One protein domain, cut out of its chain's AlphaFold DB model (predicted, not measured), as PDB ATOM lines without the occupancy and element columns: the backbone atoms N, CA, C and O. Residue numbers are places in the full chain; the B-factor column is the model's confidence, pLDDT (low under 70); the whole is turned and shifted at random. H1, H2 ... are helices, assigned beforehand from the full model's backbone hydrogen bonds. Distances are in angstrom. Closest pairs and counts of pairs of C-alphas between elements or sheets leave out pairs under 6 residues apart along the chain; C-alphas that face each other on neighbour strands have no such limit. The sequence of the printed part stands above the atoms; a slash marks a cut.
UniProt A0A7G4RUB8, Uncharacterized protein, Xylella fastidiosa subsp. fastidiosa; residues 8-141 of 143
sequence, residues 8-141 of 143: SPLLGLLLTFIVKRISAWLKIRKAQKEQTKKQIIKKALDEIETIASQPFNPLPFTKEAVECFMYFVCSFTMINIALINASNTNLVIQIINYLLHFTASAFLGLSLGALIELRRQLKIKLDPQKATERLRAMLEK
ATOM      1  N   SER A   8     156.236 115.580 155.324       54.50
ATOM      2  CA  SER A   8     155.413 115.925 156.502       54.50
ATOM      3  C   SER A   8     155.761 115.320 157.885       54.50
ATOM      4  O   SER A   8     155.118 115.714 158.851       54.50
ATOM      5  N   PRO A   9     156.768 114.446 158.099       54.06
ATOM      6  CA  PRO A   9     157.154 114.065 159.471       54.06
ATOM      7  C   PRO A   9     158.061 115.108 160.142       54.06
ATOM      8  O   PRO A   9     157.901 115.436 161.317       54.06
ATOM      9  N   LEU A  10     159.012 115.660 159.378       55.00
ATOM     10  CA  LEU A  10     160.047 116.570 159.881       55.00
ATOM     11  C   LEU A  10     159.475 117.917 160.335       55.00
ATOM     12  O   LEU A  10     159.858 118.410 161.391       55.00
ATOM     13  N   LEU A  11     158.521 118.478 159.586       52.75
ATOM     14  CA  LEU A  11     157.833 119.725 159.939       52.75
ATOM     15  C   LEU A  11     156.957 119.573 161.193       52.75
ATOM     16  O   LEU A  11     156.970 120.450 162.057       52.75
ATOM     17  N   GLY A  12     156.257 118.441 161.339       58.59
ATOM     18  CA  GLY A  12     155.458 118.135 162.530       58.59
ATOM     19  C   GLY A  12     156.309 117.953 163.792       58.59
ATOM     20  O   GLY A  12     155.961 118.480 164.853       58.59
ATOM     21  N   LEU A  13     157.460 117.278 163.667       59.88
ATOM     22  CA  LEU A  13     158.444 117.108 164.745       59.88
ATOM     23  C   LEU A  13     159.122 118.433 165.134       59.88
ATOM     24  O   LEU A  13     159.308 118.702 166.321       59.88
ATOM     25  N   LEU A  14     159.437 119.293 164.161       60.91
ATOM     26  CA  LEU A  14     159.987 120.634 164.402       60.91
ATOM     27  C   LEU A  14     159.007 121.517 165.182       60.91
ATOM     28  O   LEU A  14     159.389 122.127 166.180       60.91
ATOM     29  N   LEU A  15     157.732 121.538 164.784       63.16
ATOM     30  CA  LEU A  15     156.679 122.284 165.480       63.16
ATOM     31  C   LEU A  15     156.474 121.794 166.918       63.16
ATOM     32  O   LEU A  15     156.423 122.604 167.843       63.16
ATOM     33  N   THR A  16     156.429 120.478 167.142       69.56
ATOM     34  CA  THR A  16     156.311 119.925 168.505       69.56
ATOM     35  C   THR A  16     157.537 120.218 169.366       69.56
ATOM     36  O   THR A  16     157.390 120.508 170.557       69.56
ATOM     37  N   PHE A  17     158.743 120.203 168.793       69.81
ATOM     38  CA  PHE A  17     159.970 120.563 169.505       69.81
ATOM     39  C   PHE A  17     159.986 122.047 169.902       69.81
ATOM     40  O   PHE A  17     160.288 122.376 171.052       69.81
ATOM     41  N   ILE A  18     159.585 122.941 168.992       70.12
ATOM     42  CA  ILE A  18     159.481 124.386 169.240       70.12
ATOM     43  C   ILE A  18     158.445 124.677 170.335       70.12
ATOM     44  O   ILE A  18     158.760 125.380 171.297       70.12
ATOM     45  N   VAL A  19     157.247 124.085 170.260       71.06
ATOM     46  CA  VAL A  19     156.192 124.265 171.274       71.06
ATOM     47  C   VAL A  19     156.644 123.762 172.648       71.06
ATOM     48  O   VAL A  19     156.452 124.457 173.650       71.06
ATOM     49  N   LYS A  20     157.324 122.607 172.721       74.38
ATOM     50  CA  LYS A  20     157.907 122.114 173.981       74.38
ATOM     51  C   LYS A  20     158.933 123.093 174.549       74.38
ATOM     52  O   LYS A  20     158.851 123.417 175.735       74.38
ATOM     53  N   ARG A  21     159.841 123.621 173.723       70.69
ATOM     54  CA  ARG A  21     160.861 124.591 174.154       70.69
ATOM     55  C   ARG A  21     160.248 125.896 174.659       70.69
ATOM     56  O   ARG A  21     160.660 126.386 175.706       70.69
ATOM     57  N   ILE A  22     159.238 126.420 173.966       71.69
ATOM     58  CA  ILE A  22     158.518 127.635 174.376       71.69
ATOM     59  C   ILE A  22     157.762 127.391 175.684       71.69
ATOM     60  O   ILE A  22     157.835 128.214 176.592       71.69
ATOM     61  N   SER A  23     157.093 126.243 175.836       71.19
ATOM     62  CA  SER A  23     156.393 125.902 177.080       71.19
ATOM     63  C   SER A  23     157.353 125.772 178.271       71.19
ATOM     64  O   SER A  23     157.053 126.264 179.358       71.19
ATOM     65  N   ALA A  24     158.534 125.180 178.063       72.31
ATOM     66  CA  ALA A  24     159.579 125.082 179.076       72.31
ATOM     67  C   ALA A  24     160.139 126.467 179.429       72.31
ATOM     68  O   ALA A  24     160.273 126.795 180.606       72.31
ATOM     69  N   TRP A  25     160.381 127.317 178.429       72.88
ATOM     70  CA  TRP A  25     160.834 128.693 178.633       72.88
ATOM     71  C   TRP A  25     159.807 129.544 179.393       72.88
ATOM     72  O   TRP A  25     160.162 130.251 180.335       72.88
ATOM     73  N   LEU A  26     158.519 129.427 179.058       67.94
ATOM     74  CA  LEU A  26     157.432 130.093 179.780       67.94
ATOM     75  C   LEU A  26     157.327 129.605 181.230       67.94
ATOM     76  O   LEU A  26     157.136 130.426 182.128       67.94
ATOM     77  N   LYS A  27     157.503 128.299 181.478       73.56
ATOM     78  CA  LYS A  27     157.564 127.736 182.838       73.56
ATOM     79  C   LYS A  27     158.745 128.297 183.631       73.56
ATOM     80  O   LYS A  27     158.538 128.730 184.759       73.56
ATOM     81  N   ILE A  28     159.938 128.375 183.035       72.50
ATOM     82  CA  ILE A  28     161.129 128.966 183.670       72.50
ATOM     83  C   ILE A  28     160.890 130.443 184.001       72.50
ATOM     84  O   ILE A  28     161.155 130.877 185.118       72.50
ATOM     85  N   ARG A  29     160.324 131.215 183.067       69.38
ATOM     86  CA  ARG A  29     160.046 132.644 183.270       69.38
ATOM     87  C   ARG A  29     158.982 132.877 184.346       69.38
ATOM     88  O   ARG A  29     159.074 133.836 185.111       69.38
ATOM     89  N   LYS A  30     157.977 131.999 184.421       72.50
ATOM     90  CA  LYS A  30     156.958 132.018 185.477       72.50
ATOM     91  C   LYS A  30     157.570 131.677 186.839       72.50
ATOM     92  O   LYS A  30     157.358 132.438 187.776       72.50
ATOM     93  N   ALA A  31     158.389 130.627 186.912       70.06
ATOM     94  CA  ALA A  31     159.094 130.228 188.129       70.06
ATOM     95  C   ALA A  31     160.052 131.325 188.626       70.06
ATOM     96  O   ALA A  31     160.039 131.660 189.806       70.06
ATOM     97  N   GLN A  32     160.805 131.969 187.727       74.50
ATOM     98  CA  GLN A  32     161.629 133.135 188.065       74.50
ATOM     99  C   GLN A  32     160.781 134.289 188.605       74.50
ATOM    100  O   GLN A  32     161.114 134.870 189.631       74.50
ATOM    101  N   LYS A  33     159.649 134.600 187.961       74.75
ATOM    102  CA  LYS A  33     158.736 135.656 188.422       74.75
ATOM    103  C   LYS A  33     158.148 135.345 189.801       74.75
ATOM    104  O   LYS A  33     157.992 136.255 190.611       74.75
ATOM    105  N   GLU A  34     157.808 134.090 190.074       77.25
ATOM    106  CA  GLU A  34     157.329 133.636 191.385       77.25
ATOM    107  C   GLU A  34     158.438 133.710 192.440       77.25
ATOM    108  O   GLU A  34     158.208 134.247 193.521       77.25
ATOM    109  N   GLN A  35     159.663 133.305 192.102       77.12
ATOM    110  CA  GLN A  35     160.828 133.416 192.980       77.12
ATOM    111  C   GLN A  35     161.154 134.878 193.326       77.12
ATOM    112  O   GLN A  35     161.356 135.202 194.496       77.12
ATOM    113  N   THR A  36     161.128 135.786 192.345       79.31
ATOM    114  CA  THR A  36     161.318 137.225 192.582       79.31
ATOM    115  C   THR A  36     160.213 137.796 193.470       79.31
ATOM    116  O   THR A  36     160.496 138.563 194.388       79.31
ATOM    117  N   LYS A  37     158.949 137.399 193.263       80.56
ATOM    118  CA  LYS A  37     157.839 137.813 194.140       80.56
ATOM    119  C   LYS A  37     158.040 137.343 195.579       80.56
ATOM    120  O   LYS A  37     157.860 138.145 196.491       80.56
ATOM    121  N   LYS A  38     158.452 136.087 195.786       83.69
ATOM    122  CA  LYS A  38     158.771 135.555 197.122       83.69
ATOM    123  C   LYS A  38     159.870 136.369 197.800       83.69
ATOM    124  O   LYS A  38     159.724 136.725 198.963       83.69
ATOM    125  N   GLN A  39     160.941 136.705 197.078       84.75
ATOM    126  CA  GLN A  39     162.038 137.523 197.611       84.75
ATOM    127  C   GLN A  39     161.580 138.929 198.019       84.75
ATOM    128  O   GLN A  39     161.950 139.396 199.093       84.75
ATOM    129  N   ILE A  40     160.737 139.583 197.212       85.25
ATOM    130  CA  ILE A  40     160.179 140.906 197.536       85.25
ATOM    131  C   ILE A  40     159.310 140.841 198.798       85.25
ATOM    132  O   ILE A  40     159.426 141.700 199.667       85.25
ATOM    133  N   ILE A  41     158.458 139.818 198.917       83.50
ATOM    134  CA  ILE A  41     157.578 139.645 200.082       83.50
ATOM    135  C   ILE A  41     158.393 139.354 201.347       83.50
ATOM    136  O   ILE A  41     158.103 139.944 202.383       83.50
ATOM    137  N   LYS A  42     159.430 138.508 201.263       85.12
ATOM    138  CA  LYS A  42     160.347 138.253 202.388       85.12
ATOM    139  C   LYS A  42     161.042 139.532 202.845       85.12
ATOM    140  O   LYS A  42     160.952 139.873 204.014       85.12
ATOM    141  N   LYS A  43     161.603 140.305 201.912       87.69
ATOM    142  CA  LYS A  43     162.228 141.592 202.236       87.69
ATOM    143  C   LYS A  43     161.253 142.556 202.929       87.69
ATOM    144  O   LYS A  43     161.621 143.212 203.894       87.69
ATOM    145  N   ALA A  44     160.006 142.627 202.462       83.31
ATOM    146  CA  ALA A  44     158.987 143.470 203.086       83.31
ATOM    147  C   ALA A  44     158.606 142.996 204.503       83.31
ATOM    148  O   ALA A  44     158.323 143.826 205.364       83.31
ATOM    149  N   LEU A  45     158.597 141.680 204.751       87.00
ATOM    150  CA  LEU A  45     158.406 141.119 206.091       87.00
ATOM    151  C   LEU A  45     159.567 141.498 207.021       87.00
ATOM    152  O   LEU A  45     159.304 141.981 208.121       87.00
ATOM    153  N   ASP A  46     160.811 141.373 206.552       87.44
ATOM    154  CA  ASP A  46     162.013 141.739 207.315       87.44
ATOM    155  C   ASP A  46     162.019 143.240 207.674       87.44
ATOM    156  O   ASP A  46     162.340 143.634 208.798       87.44
ATOM    157  N   GLU A  47     161.607 144.107 206.740       85.31
ATOM    158  CA  GLU A  47     161.460 145.548 206.987       85.31
ATOM    159  C   GLU A  47     160.393 145.845 208.053       85.31
ATOM    160  O   GLU A  47     160.593 146.709 208.908       85.31
ATOM    161  N   ILE A  48     159.261 145.134 208.035       83.81
ATOM    162  CA  ILE A  48     158.200 145.295 209.039       83.81
ATOM    163  C   ILE A  48     158.680 144.844 210.418       83.81
ATOM    164  O   ILE A  48     158.440 145.549 211.397       83.81
ATOM    165  N   GLU A  49     159.378 143.712 210.502       84.88
ATOM    166  CA  GLU A  49     159.956 143.207 211.752       84.88
ATOM    167  C   GLU A  49     161.001 144.174 212.322       84.88
ATOM    168  O   GLU A  49     161.006 144.475 213.519       84.88
ATOM    169  N   THR A  50     161.821 144.764 211.452       84.88
ATOM    170  CA  THR A  50     162.780 145.812 211.827       84.88
ATOM    171  C   THR A  50     162.071 147.057 212.379       84.88
ATOM    172  O   THR A  50     162.477 147.600 213.401       84.88
ATOM    173  N   ILE A  51     160.982 147.513 211.752       81.19
ATOM    174  CA  ILE A  51     160.226 148.690 212.225       81.19
ATOM    175  C   ILE A  51     159.509 148.400 213.551       81.19
ATOM    176  O   ILE A  51     159.451 149.270 214.425       81.19
ATOM    177  N   ALA A  52     158.955 147.195 213.696       80.75
ATOM    178  CA  ALA A  52     158.217 146.771 214.881       80.75
ATOM    179  C   ALA A  52     159.130 146.560 216.098       80.75
ATOM    180  O   ALA A  52     158.731 146.870 217.218       80.75
ATOM    181  N   SER A  53     160.351 146.065 215.886       83.12
ATOM    182  CA  SER A  53     161.329 145.835 216.957       83.12
ATOM    183  C   SER A  53     161.957 147.121 217.499       83.12
ATOM    184  O   SER A  53     162.418 147.150 218.640       83.12
ATOM    185  N   GLN A  54     161.959 148.208 216.723       83.44
ATOM    186  CA  GLN A  54     162.484 149.489 217.187       83.44
ATOM    187  C   GLN A  54     161.547 150.150 218.211       83.44
ATOM    188  O   GLN A  54     160.343 150.280 217.946       83.44
ATOM    189  N   PRO A  55     162.079 150.689 219.328       78.81
ATOM    190  CA  PRO A  55     161.273 151.400 220.312       78.81
ATOM    191  C   PRO A  55     160.544 152.579 219.660       78.81
ATOM    192  O   PRO A  55     161.094 153.306 218.826       78.81
ATOM    193  N   PHE A  56     159.263 152.753 219.983       80.75
ATOM    194  CA  PHE A  56     158.495 153.884 219.476       80.75
ATOM    195  C   PHE A  56     158.734 155.112 220.344       80.75
ATOM    196  O   PHE A  56     158.334 155.139 221.505       80.75
ATOM    197  N   ASN A  57     159.359 156.137 219.765       80.81
ATOM    198  CA  ASN A  57     159.432 157.449 220.386       80.81
ATOM    199  C   ASN A  57     158.421 158.386 219.695       80.81
ATOM    200  O   ASN A  57     158.638 158.763 218.540       80.81
ATOM    201  N   PRO A  58     157.318 158.764 220.365       79.50
ATOM    202  CA  PRO A  58     156.259 159.565 219.757       79.50
ATOM    203  C   PRO A  58     156.689 161.008 219.480       79.50
ATOM    204  O   PRO A  58     156.143 161.640 218.578       79.50
ATOM    205  N   LEU A  59     157.665 161.539 220.221       82.12
ATOM    206  CA  LEU A  59     158.103 162.931 220.109       82.12
ATOM    207  C   LEU A  59     158.766 163.253 218.751       82.12
ATOM    208  O   LEU A  59     158.268 164.137 218.054       82.12
ATOM    209  N   PRO A  60     159.841 162.549 218.328       81.31
ATOM    210  CA  PRO A  60     160.463 162.779 217.026       81.31
ATOM    211  C   PRO A  60     159.510 162.436 215.879       81.31
ATOM    212  O   PRO A  60     159.427 163.190 214.918       81.31
ATOM    213  N   PHE A  61     158.710 161.375 216.026       85.19
ATOM    214  CA  PHE A  61     157.717 160.991 215.024       85.19
ATOM    215  C   PHE A  61     156.671 162.093 214.791       85.19
ATOM    216  O   PHE A  61     156.362 162.448 213.656       85.19
ATOM    217  N   THR A  62     156.133 162.668 215.871       84.56
ATOM    218  CA  THR A  62     155.145 163.752 215.777       84.56
ATOM    219  C   THR A  62     155.773 165.010 215.188       84.56
ATOM    220  O   THR A  62     155.144 165.666 214.363       84.56
ATOM    221  N   LYS A  63     157.022 165.326 215.556       89.44
ATOM    222  CA  LYS A  63     157.763 166.452 214.979       89.44
ATOM    223  C   LYS A  63     157.904 166.311 213.460       89.44
ATOM    224  O   LYS A  63     157.531 167.231 212.741       89.44
ATOM    225  N   GLU A  64     158.354 165.155 212.974       85.31
ATOM    226  CA  GLU A  64     158.486 164.884 211.536       85.31
ATOM    227  C   GLU A  64     157.141 164.957 210.803       85.31
ATOM    228  O   GLU A  64     157.047 165.549 209.727       85.31
ATOM    229  N   ALA A  65     156.073 164.412 211.398       86.06
ATOM    230  CA  ALA A  65     154.732 164.481 210.824       86.06
ATOM    231  C   ALA A  65     154.221 165.926 210.714       86.06
ATOM    232  O   ALA A  65     153.655 166.302 209.686       86.06
ATOM    233  N   VAL A  66     154.444 166.743 211.749       89.69
ATOM    234  CA  VAL A  66     154.068 168.163 211.760       89.69
ATOM    235  C   VAL A  66     154.887 168.949 210.740       89.69
ATOM    236  O   VAL A  66     154.309 169.722 209.982       89.69
ATOM    237  N   GLU A  67     156.199 168.732 210.659       87.88
ATOM    238  CA  GLU A  67     157.060 169.387 209.666       87.88
ATOM    239  C   GLU A  67     156.630 169.037 208.237       87.88
ATOM    240  O   GLU A  67     156.430 169.932 207.415       87.88
ATOM    241  N   CYS A  68     156.391 167.755 207.947       89.00
ATOM    242  CA  CYS A  68     155.903 167.329 206.635       89.00
ATOM    243  C   CYS A  68     154.532 167.935 206.312       89.00
ATOM    244  O   CYS A  68     154.304 168.367 205.183       89.00
ATOM    245  N   PHE A  69     153.627 168.007 207.291       86.75
ATOM    246  CA  PHE A  69     152.326 168.645 207.107       86.75
ATOM    247  C   PHE A  69     152.453 170.149 206.835       86.75
ATOM    248  O   PHE A  69     151.813 170.661 205.919       86.75
ATOM    249  N   MET A  70     153.317 170.854 207.566       89.00
ATOM    250  CA  MET A  70     153.587 172.272 207.325       89.00
ATOM    251  C   MET A  70     154.154 172.500 205.922       89.00
ATOM    252  O   MET A  70     153.666 173.376 205.210       89.00
ATOM    253  N   TYR A  71     155.114 171.680 205.476       86.88
ATOM    254  CA  TYR A  71     155.622 171.756 204.104       86.88
ATOM    255  C   TYR A  71     154.530 171.493 203.072       86.88
ATOM    256  O   TYR A  71     154.436 172.238 202.100       86.88
ATOM    257  N   PHE A  72     153.661 170.509 203.306       88.44
ATOM    258  CA  PHE A  72     152.523 170.238 202.433       88.44
ATOM    259  C   PHE A  72     151.611 171.467 202.294       88.44
ATOM    260  O   PHE A  72     151.322 171.891 201.174       88.44
ATOM    261  N   VAL A  73     151.198 172.079 203.411       89.75
ATOM    262  CA  VAL A  73     150.321 173.262 203.396       89.75
ATOM    263  C   VAL A  73     151.007 174.454 202.727       89.75
ATOM    264  O   VAL A  73     150.396 175.120 201.887       89.75
ATOM    265  N   CYS A  74     152.278 174.712 203.040       87.81
ATOM    266  CA  CYS A  74     153.046 175.804 202.441       87.81
ATOM    267  C   CYS A  74     153.201 175.627 200.927       87.81
ATOM    268  O   CYS A  74     152.938 176.556 200.164       87.81
ATOM    269  N   SER A  75     153.575 174.429 200.476       86.56
ATOM    270  CA  SER A  75     153.705 174.102 199.058       86.56
ATOM    271  C   SER A  75     152.377 174.212 198.321       86.56
ATOM    272  O   SER A  75     152.317 174.835 197.264       86.56
ATOM    273  N   PHE A  76     151.298 173.679 198.898       86.94
ATOM    274  CA  PHE A  76     149.960 173.804 198.329       86.94
ATOM    275  C   PHE A  76     149.556 175.275 198.179       86.94
ATOM    276  O   PHE A  76     149.092 175.694 197.120       86.94
ATOM    277  N   THR A  77     149.792 176.085 199.209       88.25
ATOM    278  CA  THR A  77     149.476 177.518 199.188       88.25
ATOM    279  C   THR A  77     150.299 178.257 198.131       88.25
ATOM    280  O   THR A  77     149.737 179.023 197.349       88.25
ATOM    281  N   MET A  78     151.604 177.982 198.031       85.81
ATOM    282  CA  MET A  78     152.471 178.593 197.014       85.81
ATOM    283  C   MET A  78     152.058 178.229 195.585       85.81
ATOM    284  O   MET A  78     152.067 179.101 194.719       85.81
ATOM    285  N   ILE A  79     151.651 176.980 195.336       86.88
ATOM    286  CA  ILE A  79     151.126 176.547 194.032       86.88
ATOM    287  C   ILE A  79     149.893 177.373 193.657       86.88
ATOM    288  O   ILE A  79     149.837 177.924 192.559       86.88
ATOM    289  N   ASN A  80     148.936 177.512 194.580       82.44
ATOM    290  CA  ASN A  80     147.708 178.271 194.340       82.44
ATOM    291  C   ASN A  80     147.989 179.761 194.082       82.44
ATOM    292  O   ASN A  80     147.420 180.337 193.158       82.44
ATOM    293  N   ILE A  81     148.904 180.376 194.838       82.44
ATOM    294  CA  ILE A  81     149.315 181.771 194.618       82.44
ATOM    295  C   ILE A  81     149.983 181.937 193.245       82.44
ATOM    296  O   ILE A  81     149.646 182.863 192.506       82.44
ATOM    297  N   ALA A  82     150.900 181.037 192.876       81.56
ATOM    298  CA  ALA A  82     151.578 181.079 191.581       81.56
ATOM    299  C   ALA A  82     150.591 180.928 190.409       81.56
ATOM    300  O   ALA A  82     150.706 181.647 189.417       81.56
ATOM    301  N   LEU A  83     149.594 180.047 190.543       78.44
ATOM    302  CA  LEU A  83     148.522 179.849 189.560       78.44
ATOM    303  C   LEU A  83     147.644 181.095 189.387       78.44
ATOM    304  O   LEU A  83     147.367 181.483 188.254       78.44
ATOM    305  N   ILE A  84     147.244 181.751 190.481       78.12
ATOM    306  CA  ILE A  84     146.460 182.998 190.435       78.12
ATOM    307  C   ILE A  84     147.257 184.103 189.722       78.12
ATOM    308  O   ILE A  84     146.739 184.782 188.829       78.12
ATOM    309  N   ASN A  85     148.541 184.241 190.063       72.81
ATOM    310  CA  ASN A  85     149.407 185.296 189.536       72.81
ATOM    311  C   ASN A  85     149.869 185.068 188.089       72.81
ATOM    312  O   ASN A  85     150.278 186.023 187.431       72.81
ATOM    313  N   ALA A  86     149.784 183.844 187.558       67.69
ATOM    314  CA  ALA A  86     150.193 183.538 186.184       67.69
ATOM    315  C   ALA A  86     149.366 184.285 185.117       67.69
ATOM    316  O   ALA A  86     149.826 184.449 183.988       67.69
ATOM    317  N   SER A  87     148.170 184.768 185.474       63.25
ATOM    318  CA  SER A  87     147.224 185.391 184.543       63.25
ATOM    319  C   SER A  87     147.473 186.879 184.237       63.25
ATOM    320  O   SER A  87     146.889 187.379 183.281       63.25
ATOM    321  N   ASN A  88     148.329 187.592 184.990       60.41
ATOM    322  CA  ASN A  88     148.358 189.070 184.963       60.41
ATOM    323  C   ASN A  88     149.751 189.729 185.078       60.41
ATOM    324  O   ASN A  88     149.879 190.841 185.591       60.41
ATOM    325  N   THR A  89     150.826 189.071 184.632       65.25
ATOM    326  CA  THR A  89     152.192 189.557 184.919       65.25
ATOM    327  C   THR A  89     153.156 189.535 183.730       65.25
ATOM    328  O   THR A  89     153.054 188.673 182.861       65.25
ATOM    329  N   ASN A  90     154.136 190.452 183.737       79.50
ATOM    330  CA  ASN A  90     155.241 190.528 182.768       79.50
ATOM    331  C   ASN A  90     156.089 189.241 182.712       79.50
ATOM    332  O   ASN A  90     156.163 188.488 183.684       79.50
ATOM    333  N   LEU A  91     156.802 189.035 181.596       78.81
ATOM    334  CA  LEU A  91     157.552 187.808 181.272       78.81
ATOM    335  C   LEU A  91     158.515 187.338 182.386       78.81
ATOM    336  O   LEU A  91     158.589 186.151 182.686       78.81
ATOM    337  N   VAL A  92     159.207 188.265 183.058       78.31
ATOM    338  CA  VAL A  92     160.117 187.951 184.181       78.31
ATOM    339  C   VAL A  92     159.360 187.372 185.383       78.31
ATOM    340  O   VAL A  92     159.806 186.405 185.996       78.31
ATOM    341  N   ILE A  93     158.189 187.925 185.702       77.88
ATOM    342  CA  ILE A  93     157.357 187.467 186.820       77.88
ATOM    343  C   ILE A  93     156.724 186.109 186.491       77.88
ATOM    344  O   ILE A  93     156.622 185.255 187.368       77.88
ATOM    345  N   GLN A  94     156.380 185.862 185.223       77.88
ATOM    346  CA  GLN A  94     155.933 184.539 184.783       77.88
ATOM    347  C   GLN A  94     157.013 183.473 185.004       77.88
ATOM    348  O   GLN A  94     156.704 182.419 185.552       77.88
ATOM    349  N   ILE A  95     158.276 183.745 184.650       81.56
ATOM    350  CA  ILE A  95     159.390 182.802 184.874       81.56
ATOM    351  C   ILE A  95     159.555 182.492 186.369       81.56
ATOM    352  O   ILE A  95     159.695 181.326 186.745       81.56
ATOM    353  N   ILE A  96     159.487 183.511 187.230       82.00
ATOM    354  CA  ILE A  96     159.563 183.336 188.688       82.00
ATOM    355  C   ILE A  96     158.384 182.493 189.197       82.00
ATOM    356  O   ILE A  96     158.594 181.555 189.963       82.00
ATOM    357  N   ASN A  97     157.160 182.766 188.734       82.06
ATOM    358  CA  ASN A  97     155.971 181.996 189.107       82.06
ATOM    359  C   ASN A  97     156.067 180.531 188.658       82.06
ATOM    360  O   ASN A  97     155.707 179.640 189.423       82.06
ATOM    361  N   TYR A  98     156.602 180.261 187.464       82.88
ATOM    362  CA  TYR A  98     156.839 178.896 186.989       82.88
ATOM    363  C   TYR A  98     157.868 178.157 187.842       82.88
ATOM    364  O   TYR A  98     157.639 177.002 188.208       82.88
ATOM    365  N   LEU A  99     158.979 178.813 188.193       85.00
ATOM    366  CA  LEU A  99     160.003 178.214 189.046       85.00
ATOM    367  C   LEU A  99     159.442 177.912 190.441       85.00
ATOM    368  O   LEU A  99     159.596 176.798 190.938       85.00
ATOM    369  N   LEU A 100     158.714 178.863 191.034       83.75
ATOM    370  CA  LEU A 100     158.031 178.679 192.314       83.75
ATOM    371  C   LEU A 100     157.009 177.541 192.256       83.75
ATOM    372  O   LEU A 100     156.987 176.703 193.155       83.75
ATOM    373  N   HIS A 101     156.205 177.468 191.195       84.38
ATOM    374  CA  HIS A 101     155.231 176.398 190.999       84.38
ATOM    375  C   HIS A 101     155.911 175.028 190.897       84.38
ATOM    376  O   HIS A 101     155.469 174.072 191.536       84.38
ATOM    377  N   PHE A 102     156.997 174.917 190.126       86.69
ATOM    378  CA  PHE A 102     157.757 173.675 189.987       86.69
ATOM    379  C   PHE A 102     158.354 173.227 191.326       86.69
ATOM    380  O   PHE A 102     158.138 172.093 191.756       86.69
ATOM    381  N   THR A 103     159.045 174.130 192.023       85.19
ATOM    382  CA  THR A 103     159.656 173.842 193.323       85.19
ATOM    383  C   THR A 103     158.596 173.466 194.355       85.19
ATOM    384  O   THR A 103     158.724 172.437 195.018       85.19
ATOM    385  N   ALA A 104     157.509 174.230 194.455       87.75
ATOM    386  CA  ALA A 104     156.419 173.933 195.376       87.75
ATOM    387  C   ALA A 104     155.742 172.590 195.055       87.75
ATOM    388  O   ALA A 104     155.450 171.828 195.971       87.75
ATOM    389  N   SER A 105     155.574 172.243 193.777       85.94
ATOM    390  CA  SER A 105     155.037 170.938 193.360       85.94
ATOM    391  C   SER A 105     155.940 169.776 193.779       85.94
ATOM    392  O   SER A 105     155.449 168.758 194.268       85.94
ATOM    393  N   ALA A 106     157.260 169.927 193.647       87.06
ATOM    394  CA  ALA A 106     158.213 168.919 194.104       87.06
ATOM    395  C   ALA A 106     158.149 168.729 195.630       87.06
ATOM    396  O   ALA A 106     158.048 167.597 196.107       87.06
ATOM    397  N   PHE A 107     158.127 169.823 196.400       85.75
ATOM    398  CA  PHE A 107     157.982 169.763 197.859       85.75
ATOM    399  C   PHE A 107     156.633 169.176 198.300       85.75
ATOM    400  O   PHE A 107     156.589 168.408 199.264       85.75
ATOM    401  N   LEU A 108     155.545 169.454 197.576       87.25
ATOM    402  CA  LEU A 108     154.240 168.832 197.810       87.25
ATOM    403  C   LEU A 108     154.319 167.306 197.638       87.25
ATOM    404  O   LEU A 108     153.831 166.556 198.480       87.25
ATOM    405  N   GLY A 109     154.970 166.838 196.570       84.69
ATOM    406  CA  GLY A 109     155.166 165.410 196.323       84.69
ATOM    407  C   GLY A 109     156.000 164.731 197.413       84.69
ATOM    408  O   GLY A 109     155.619 163.671 197.912       84.69
ATOM    409  N   LEU A 110     157.107 165.359 197.823       86.62
ATOM    410  CA  LEU A 110     157.988 164.835 198.872       86.62
ATOM    411  C   LEU A 110     157.300 164.788 200.240       86.62
ATOM    412  O   LEU A 110     157.352 163.761 200.913       86.62
ATOM    413  N   SER A 111     156.616 165.864 200.633       86.50
ATOM    414  CA  SER A 111     155.877 165.927 201.901       86.50
ATOM    415  C   SER A 111     154.739 164.908 201.952       86.50
ATOM    416  O   SER A 111     154.577 164.220 202.959       86.50
ATOM    417  N   LEU A 112     153.998 164.730 200.855       87.56
ATOM    418  CA  LEU A 112     152.961 163.704 200.763       87.56
ATOM    419  C   LEU A 112     153.549 162.290 200.873       87.56
ATOM    420  O   LEU A 112     153.017 161.461 201.613       87.56
ATOM    421  N   GLY A 113     154.652 162.018 200.169       84.12
ATOM    422  CA  GLY A 113     155.360 160.739 200.250       84.12
ATOM    423  C   GLY A 113     155.830 160.430 201.673       84.12
ATOM    424  O   GLY A 113     155.573 159.339 202.182       84.12
ATOM    425  N   ALA A 114     156.429 161.415 202.346       85.00
ATOM    426  CA  ALA A 114     156.864 161.297 203.733       85.00
ATOM    427  C   ALA A 114     155.687 161.054 204.694       85.00
ATOM    428  O   ALA A 114     155.757 160.159 205.530       85.00
ATOM    429  N   LEU A 115     154.563 161.763 204.539       87.81
ATOM    430  CA  LEU A 115     153.359 161.548 205.357       87.81
ATOM    431  C   LEU A 115     152.754 160.150 205.165       87.81
ATOM    432  O   LEU A 115     152.301 159.528 206.129       87.81
ATOM    433  N   ILE A 116     152.740 159.637 203.932       86.88
ATOM    434  CA  ILE A 116     152.281 158.272 203.640       86.88
ATOM    435  C   ILE A 116     153.190 157.249 204.322       86.88
ATOM    436  O   ILE A 116     152.689 156.291 204.916       86.88
ATOM    437  N   GLU A 117     154.503 157.461 204.270       85.94
ATOM    438  CA  GLU A 117     155.484 156.579 204.893       85.94
ATOM    439  C   GLU A 117     155.397 156.618 206.425       85.94
ATOM    440  O   GLU A 117     155.305 155.568 207.060       85.94
ATOM    441  N   LEU A 118     155.279 157.804 207.027       86.38
ATOM    442  CA  LEU A 118     155.036 157.962 208.464       86.38
ATOM    443  C   LEU A 118     153.745 157.250 208.888       86.38
ATOM    444  O   LEU A 118     153.727 156.508 209.870       86.38
ATOM    445  N   ARG A 119     152.664 157.383 208.109       87.25
ATOM    446  CA  ARG A 119     151.414 156.646 208.351       87.25
ATOM    447  C   ARG A 119     151.616 155.133 208.254       87.25
ATOM    448  O   ARG A 119     150.998 154.393 209.023       87.25
ATOM    449  N   ARG A 120     152.421 154.655 207.300       86.62
ATOM    450  CA  ARG A 120     152.735 153.227 207.136       86.62
ATOM    451  C   ARG A 120     153.477 152.702 208.363       86.62
ATOM    452  O   ARG A 120     153.049 151.700 208.930       86.62
ATOM    453  N   GLN A 121     154.519 153.403 208.801       85.75
ATOM    454  CA  GLN A 121     155.294 153.046 209.987       85.75
ATOM    455  C   GLN A 121     154.438 153.064 211.255       85.75
ATOM    456  O   GLN A 121     154.495 152.120 212.039       85.75
ATOM    457  N   LEU A 122     153.576 154.073 211.420       86.00
ATOM    458  CA  LEU A 122     152.648 154.144 212.548       86.00
ATOM    459  C   LEU A 122     151.695 152.948 212.577       86.00
ATOM    460  O   LEU A 122     151.501 152.348 213.627       86.00
ATOM    461  N   LYS A 123     151.126 152.563 211.426       85.12
ATOM    462  CA  LYS A 123     150.257 151.378 211.332       85.12
ATOM    463  C   LYS A 123     150.993 150.091 211.696       85.12
ATOM    464  O   LYS A 123     150.413 149.258 212.378       85.12
ATOM    465  N   ILE A 124     152.242 149.943 211.252       84.38
ATOM    466  CA  ILE A 124     153.079 148.785 211.590       84.38
ATOM    467  C   ILE A 124     153.355 148.737 213.091       84.38
ATOM    468  O   ILE A 124     153.223 147.679 213.693       84.38
ATOM    469  N   LYS A 125     153.711 149.870 213.705       83.00
ATOM    470  CA  LYS A 125     153.977 149.927 215.148       83.00
ATOM    471  C   LYS A 125     152.721 149.728 215.993       83.00
ATOM    472  O   LYS A 125     152.818 149.172 217.079       83.00
ATOM    473  N   LEU A 126     151.560 150.169 215.508       85.12
ATOM    474  CA  LEU A 126     150.280 149.975 216.189       85.12
ATOM    475  C   LEU A 126     149.833 148.507 216.151       85.12
ATOM    476  O   LEU A 126     149.304 148.006 217.137       85.12
ATOM    477  N   ASP A 127     150.018 147.838 215.010       85.94
ATOM    478  CA  ASP A 127     149.578 146.459 214.798       85.94
ATOM    479  C   ASP A 127     150.516 145.708 213.824       85.94
ATOM    480  O   ASP A 127     150.253 145.610 212.613       85.94
ATOM    481  N   PRO A 128     151.643 145.174 214.334       81.25
ATOM    482  CA  PRO A 128     152.625 144.473 213.509       81.25
ATOM    483  C   PRO A 128     152.118 143.101 213.042       81.25
ATOM    484  O   PRO A 128     152.505 142.628 211.969       81.25
ATOM    485  N   GLN A 129     151.218 142.467 213.802       82.56
ATOM    486  CA  GLN A 129     150.623 141.181 213.429       82.56
ATOM    487  C   GLN A 129     149.765 141.341 212.176       82.56
ATOM    488  O   GLN A 129     150.026 140.691 211.168       82.56
ATOM    489  N   LYS A 130     148.856 142.316 212.154       85.00
ATOM    490  CA  LYS A 130     148.028 142.595 210.975       85.00
ATOM    491  C   LYS A 130     148.833 143.045 209.756       85.00
ATOM    492  O   LYS A 130     148.464 142.744 208.616       85.00
ATOM    493  N   ALA A 131     149.936 143.769 209.966       77.75
ATOM    494  CA  ALA A 131     150.832 144.181 208.884       77.75
ATOM    495  C   ALA A 131     151.570 142.988 208.245       77.75
ATOM    496  O   ALA A 131     151.765 142.969 207.027       77.75
ATOM    497  N   THR A 132     151.943 141.983 209.044       82.06
ATOM    498  CA  THR A 132     152.646 140.779 208.574       82.06
ATOM    499  C   THR A 132     151.704 139.686 208.065       82.06
ATOM    500  O   THR A 132     152.044 139.022 207.089       82.06
ATOM    501  N   GLU A 133     150.505 139.526 208.632       85.06
ATOM    502  CA  GLU A 133     149.512 138.504 208.254       85.06
ATOM    503  C   GLU A 133     149.191 138.511 206.760       85.06
ATOM    504  O   GLU A 133     149.227 137.474 206.098       85.06
ATOM    505  N   ARG A 134     148.934 139.694 206.190       78.31
ATOM    506  CA  ARG A 134     148.611 139.813 204.762       78.31
ATOM    507  C   ARG A 134     149.776 139.377 203.872       78.31
ATOM    508  O   ARG A 134     149.545 138.790 202.818       78.31
ATOM    509  N   LEU A 135     151.009 139.675 204.279       80.94
ATOM    510  CA  LEU A 135     152.216 139.302 203.541       80.94
ATOM    511  C   LEU A 135     152.545 137.816 203.715       80.94
ATOM    512  O   LEU A 135     152.897 137.169 202.733       80.94
ATOM    513  N   ARG A 136     152.337 137.253 204.911       81.00
ATOM    514  CA  ARG A 136     152.444 135.810 205.172       81.00
ATOM    515  C   ARG A 136     151.434 135.016 204.346       81.00
ATOM    516  O   ARG A 136     151.839 134.118 203.624       81.00
ATOM    517  N   ALA A 137     150.170 135.435 204.309       84.06
ATOM    518  CA  ALA A 137     149.147 134.802 203.472       84.06
ATOM    519  C   ALA A 137     149.443 134.910 201.962       84.06
ATOM    520  O   ALA A 137     149.031 134.057 201.178       84.06
ATOM    521  N   MET A 138     150.133 135.968 201.514       80.06
ATOM    522  CA  MET A 138     150.613 136.060 200.128       80.06
ATOM    523  C   MET A 138     151.802 135.132 199.870       80.06
ATOM    524  O   MET A 138     151.879 134.565 198.782       80.06
ATOM    525  N   LEU A 139     152.703 134.975 200.843       82.50
ATOM    526  CA  LEU A 139     153.839 134.060 200.766       82.50
ATOM    527  C   LEU A 139     153.377 132.595 200.738       82.50
ATOM    528  O   LEU A 139     153.802 131.863 199.855       82.50
ATOM    529  N   GLU A 140     152.439 132.211 201.608       83.12
ATOM    530  CA  GLU A 140     151.842 130.865 201.664       83.12
ATOM    531  C   GLU A 140     151.112 130.474 200.373       83.12
ATOM    532  O   GLU A 140     151.061 129.307 200.025       83.12
ATOM    533  N   LYS A 141     150.554 131.443 199.636       81.56
ATOM    534  CA  LYS A 141     149.929 131.196 198.321       81.56
ATOM    535  C   LYS A 141     150.936 131.056 197.180       81.56
ATOM    536  O   LYS A 141     150.546 130.698 196.069       81.56
TER     537      LYS A 141
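Overview. This is residues 8 to 141 of the 143 residues of an uncharacterized protein of Xylella fastidiosa subsp. fastidiosa (UniProt A0A7G4RUB8). The model is a wide, flat V: one arm is the long helix H1, the other is the helical hairpin of H2 and H3, and H1 and H3 make the corner near their last residues. The short helix H4 folds back from this corner along the last part of H1, and residues 8 to 36 stick out alone. The 134 printed residues have four named helices, H1 to H4 in chain order, and no named strand; the class is all helix. The whole is extended, with a radius of gyration of the C-alphas of 26.2 A and spans of 80 by 50 by 15 A.

Along the chain. H1, residues 9 to 53, is 65.8 A long and begins with C-alpha 9 at (157.154, 114.065, 159.471). H2, residues 58 to 85, is 40.3 A long. H3, residues 91 to 126, is 52.0 A long and begins with C-alpha 91 at (157.552, 187.808, 181.272). H4, residues 128 to 140, is 18.1 A long and ends with C-alpha 140 at (151.842, 130.865, 201.664).

Arrangement. H1 touches H3 with residues 48 to 52 alone, about perpendicular at 81 degrees; the closest C-alphas, of Ala 52 and Lys 125, are 5.3 A apart. H1 and H2 are apart. H2 and H3 touch, opposite ways at a shallow tilt of 27 degrees; their closest C-alphas, of Ser 75 and Ala 104, are 4.6 A apart. H4 touches residues 38 to 52 of H1 alone, opposite ways at a shallow tilt of 14 degrees, closest at the C-alphas of Ala 52 and Pro 128, 6.2 A. In H1, H2 and H3 every O i to N i+4 pair is within hydrogen-bond range; in H4, 7 of 9 are.

Size, cuts and confidence. The C-alphas farthest apart, of Pro 9 and Asn 90, are 80.0 A apart. The printed part has no cut, and its three links are tight. The pLDDT is under 70 at residues 8 to 17, 26, 29 and 86 to 89.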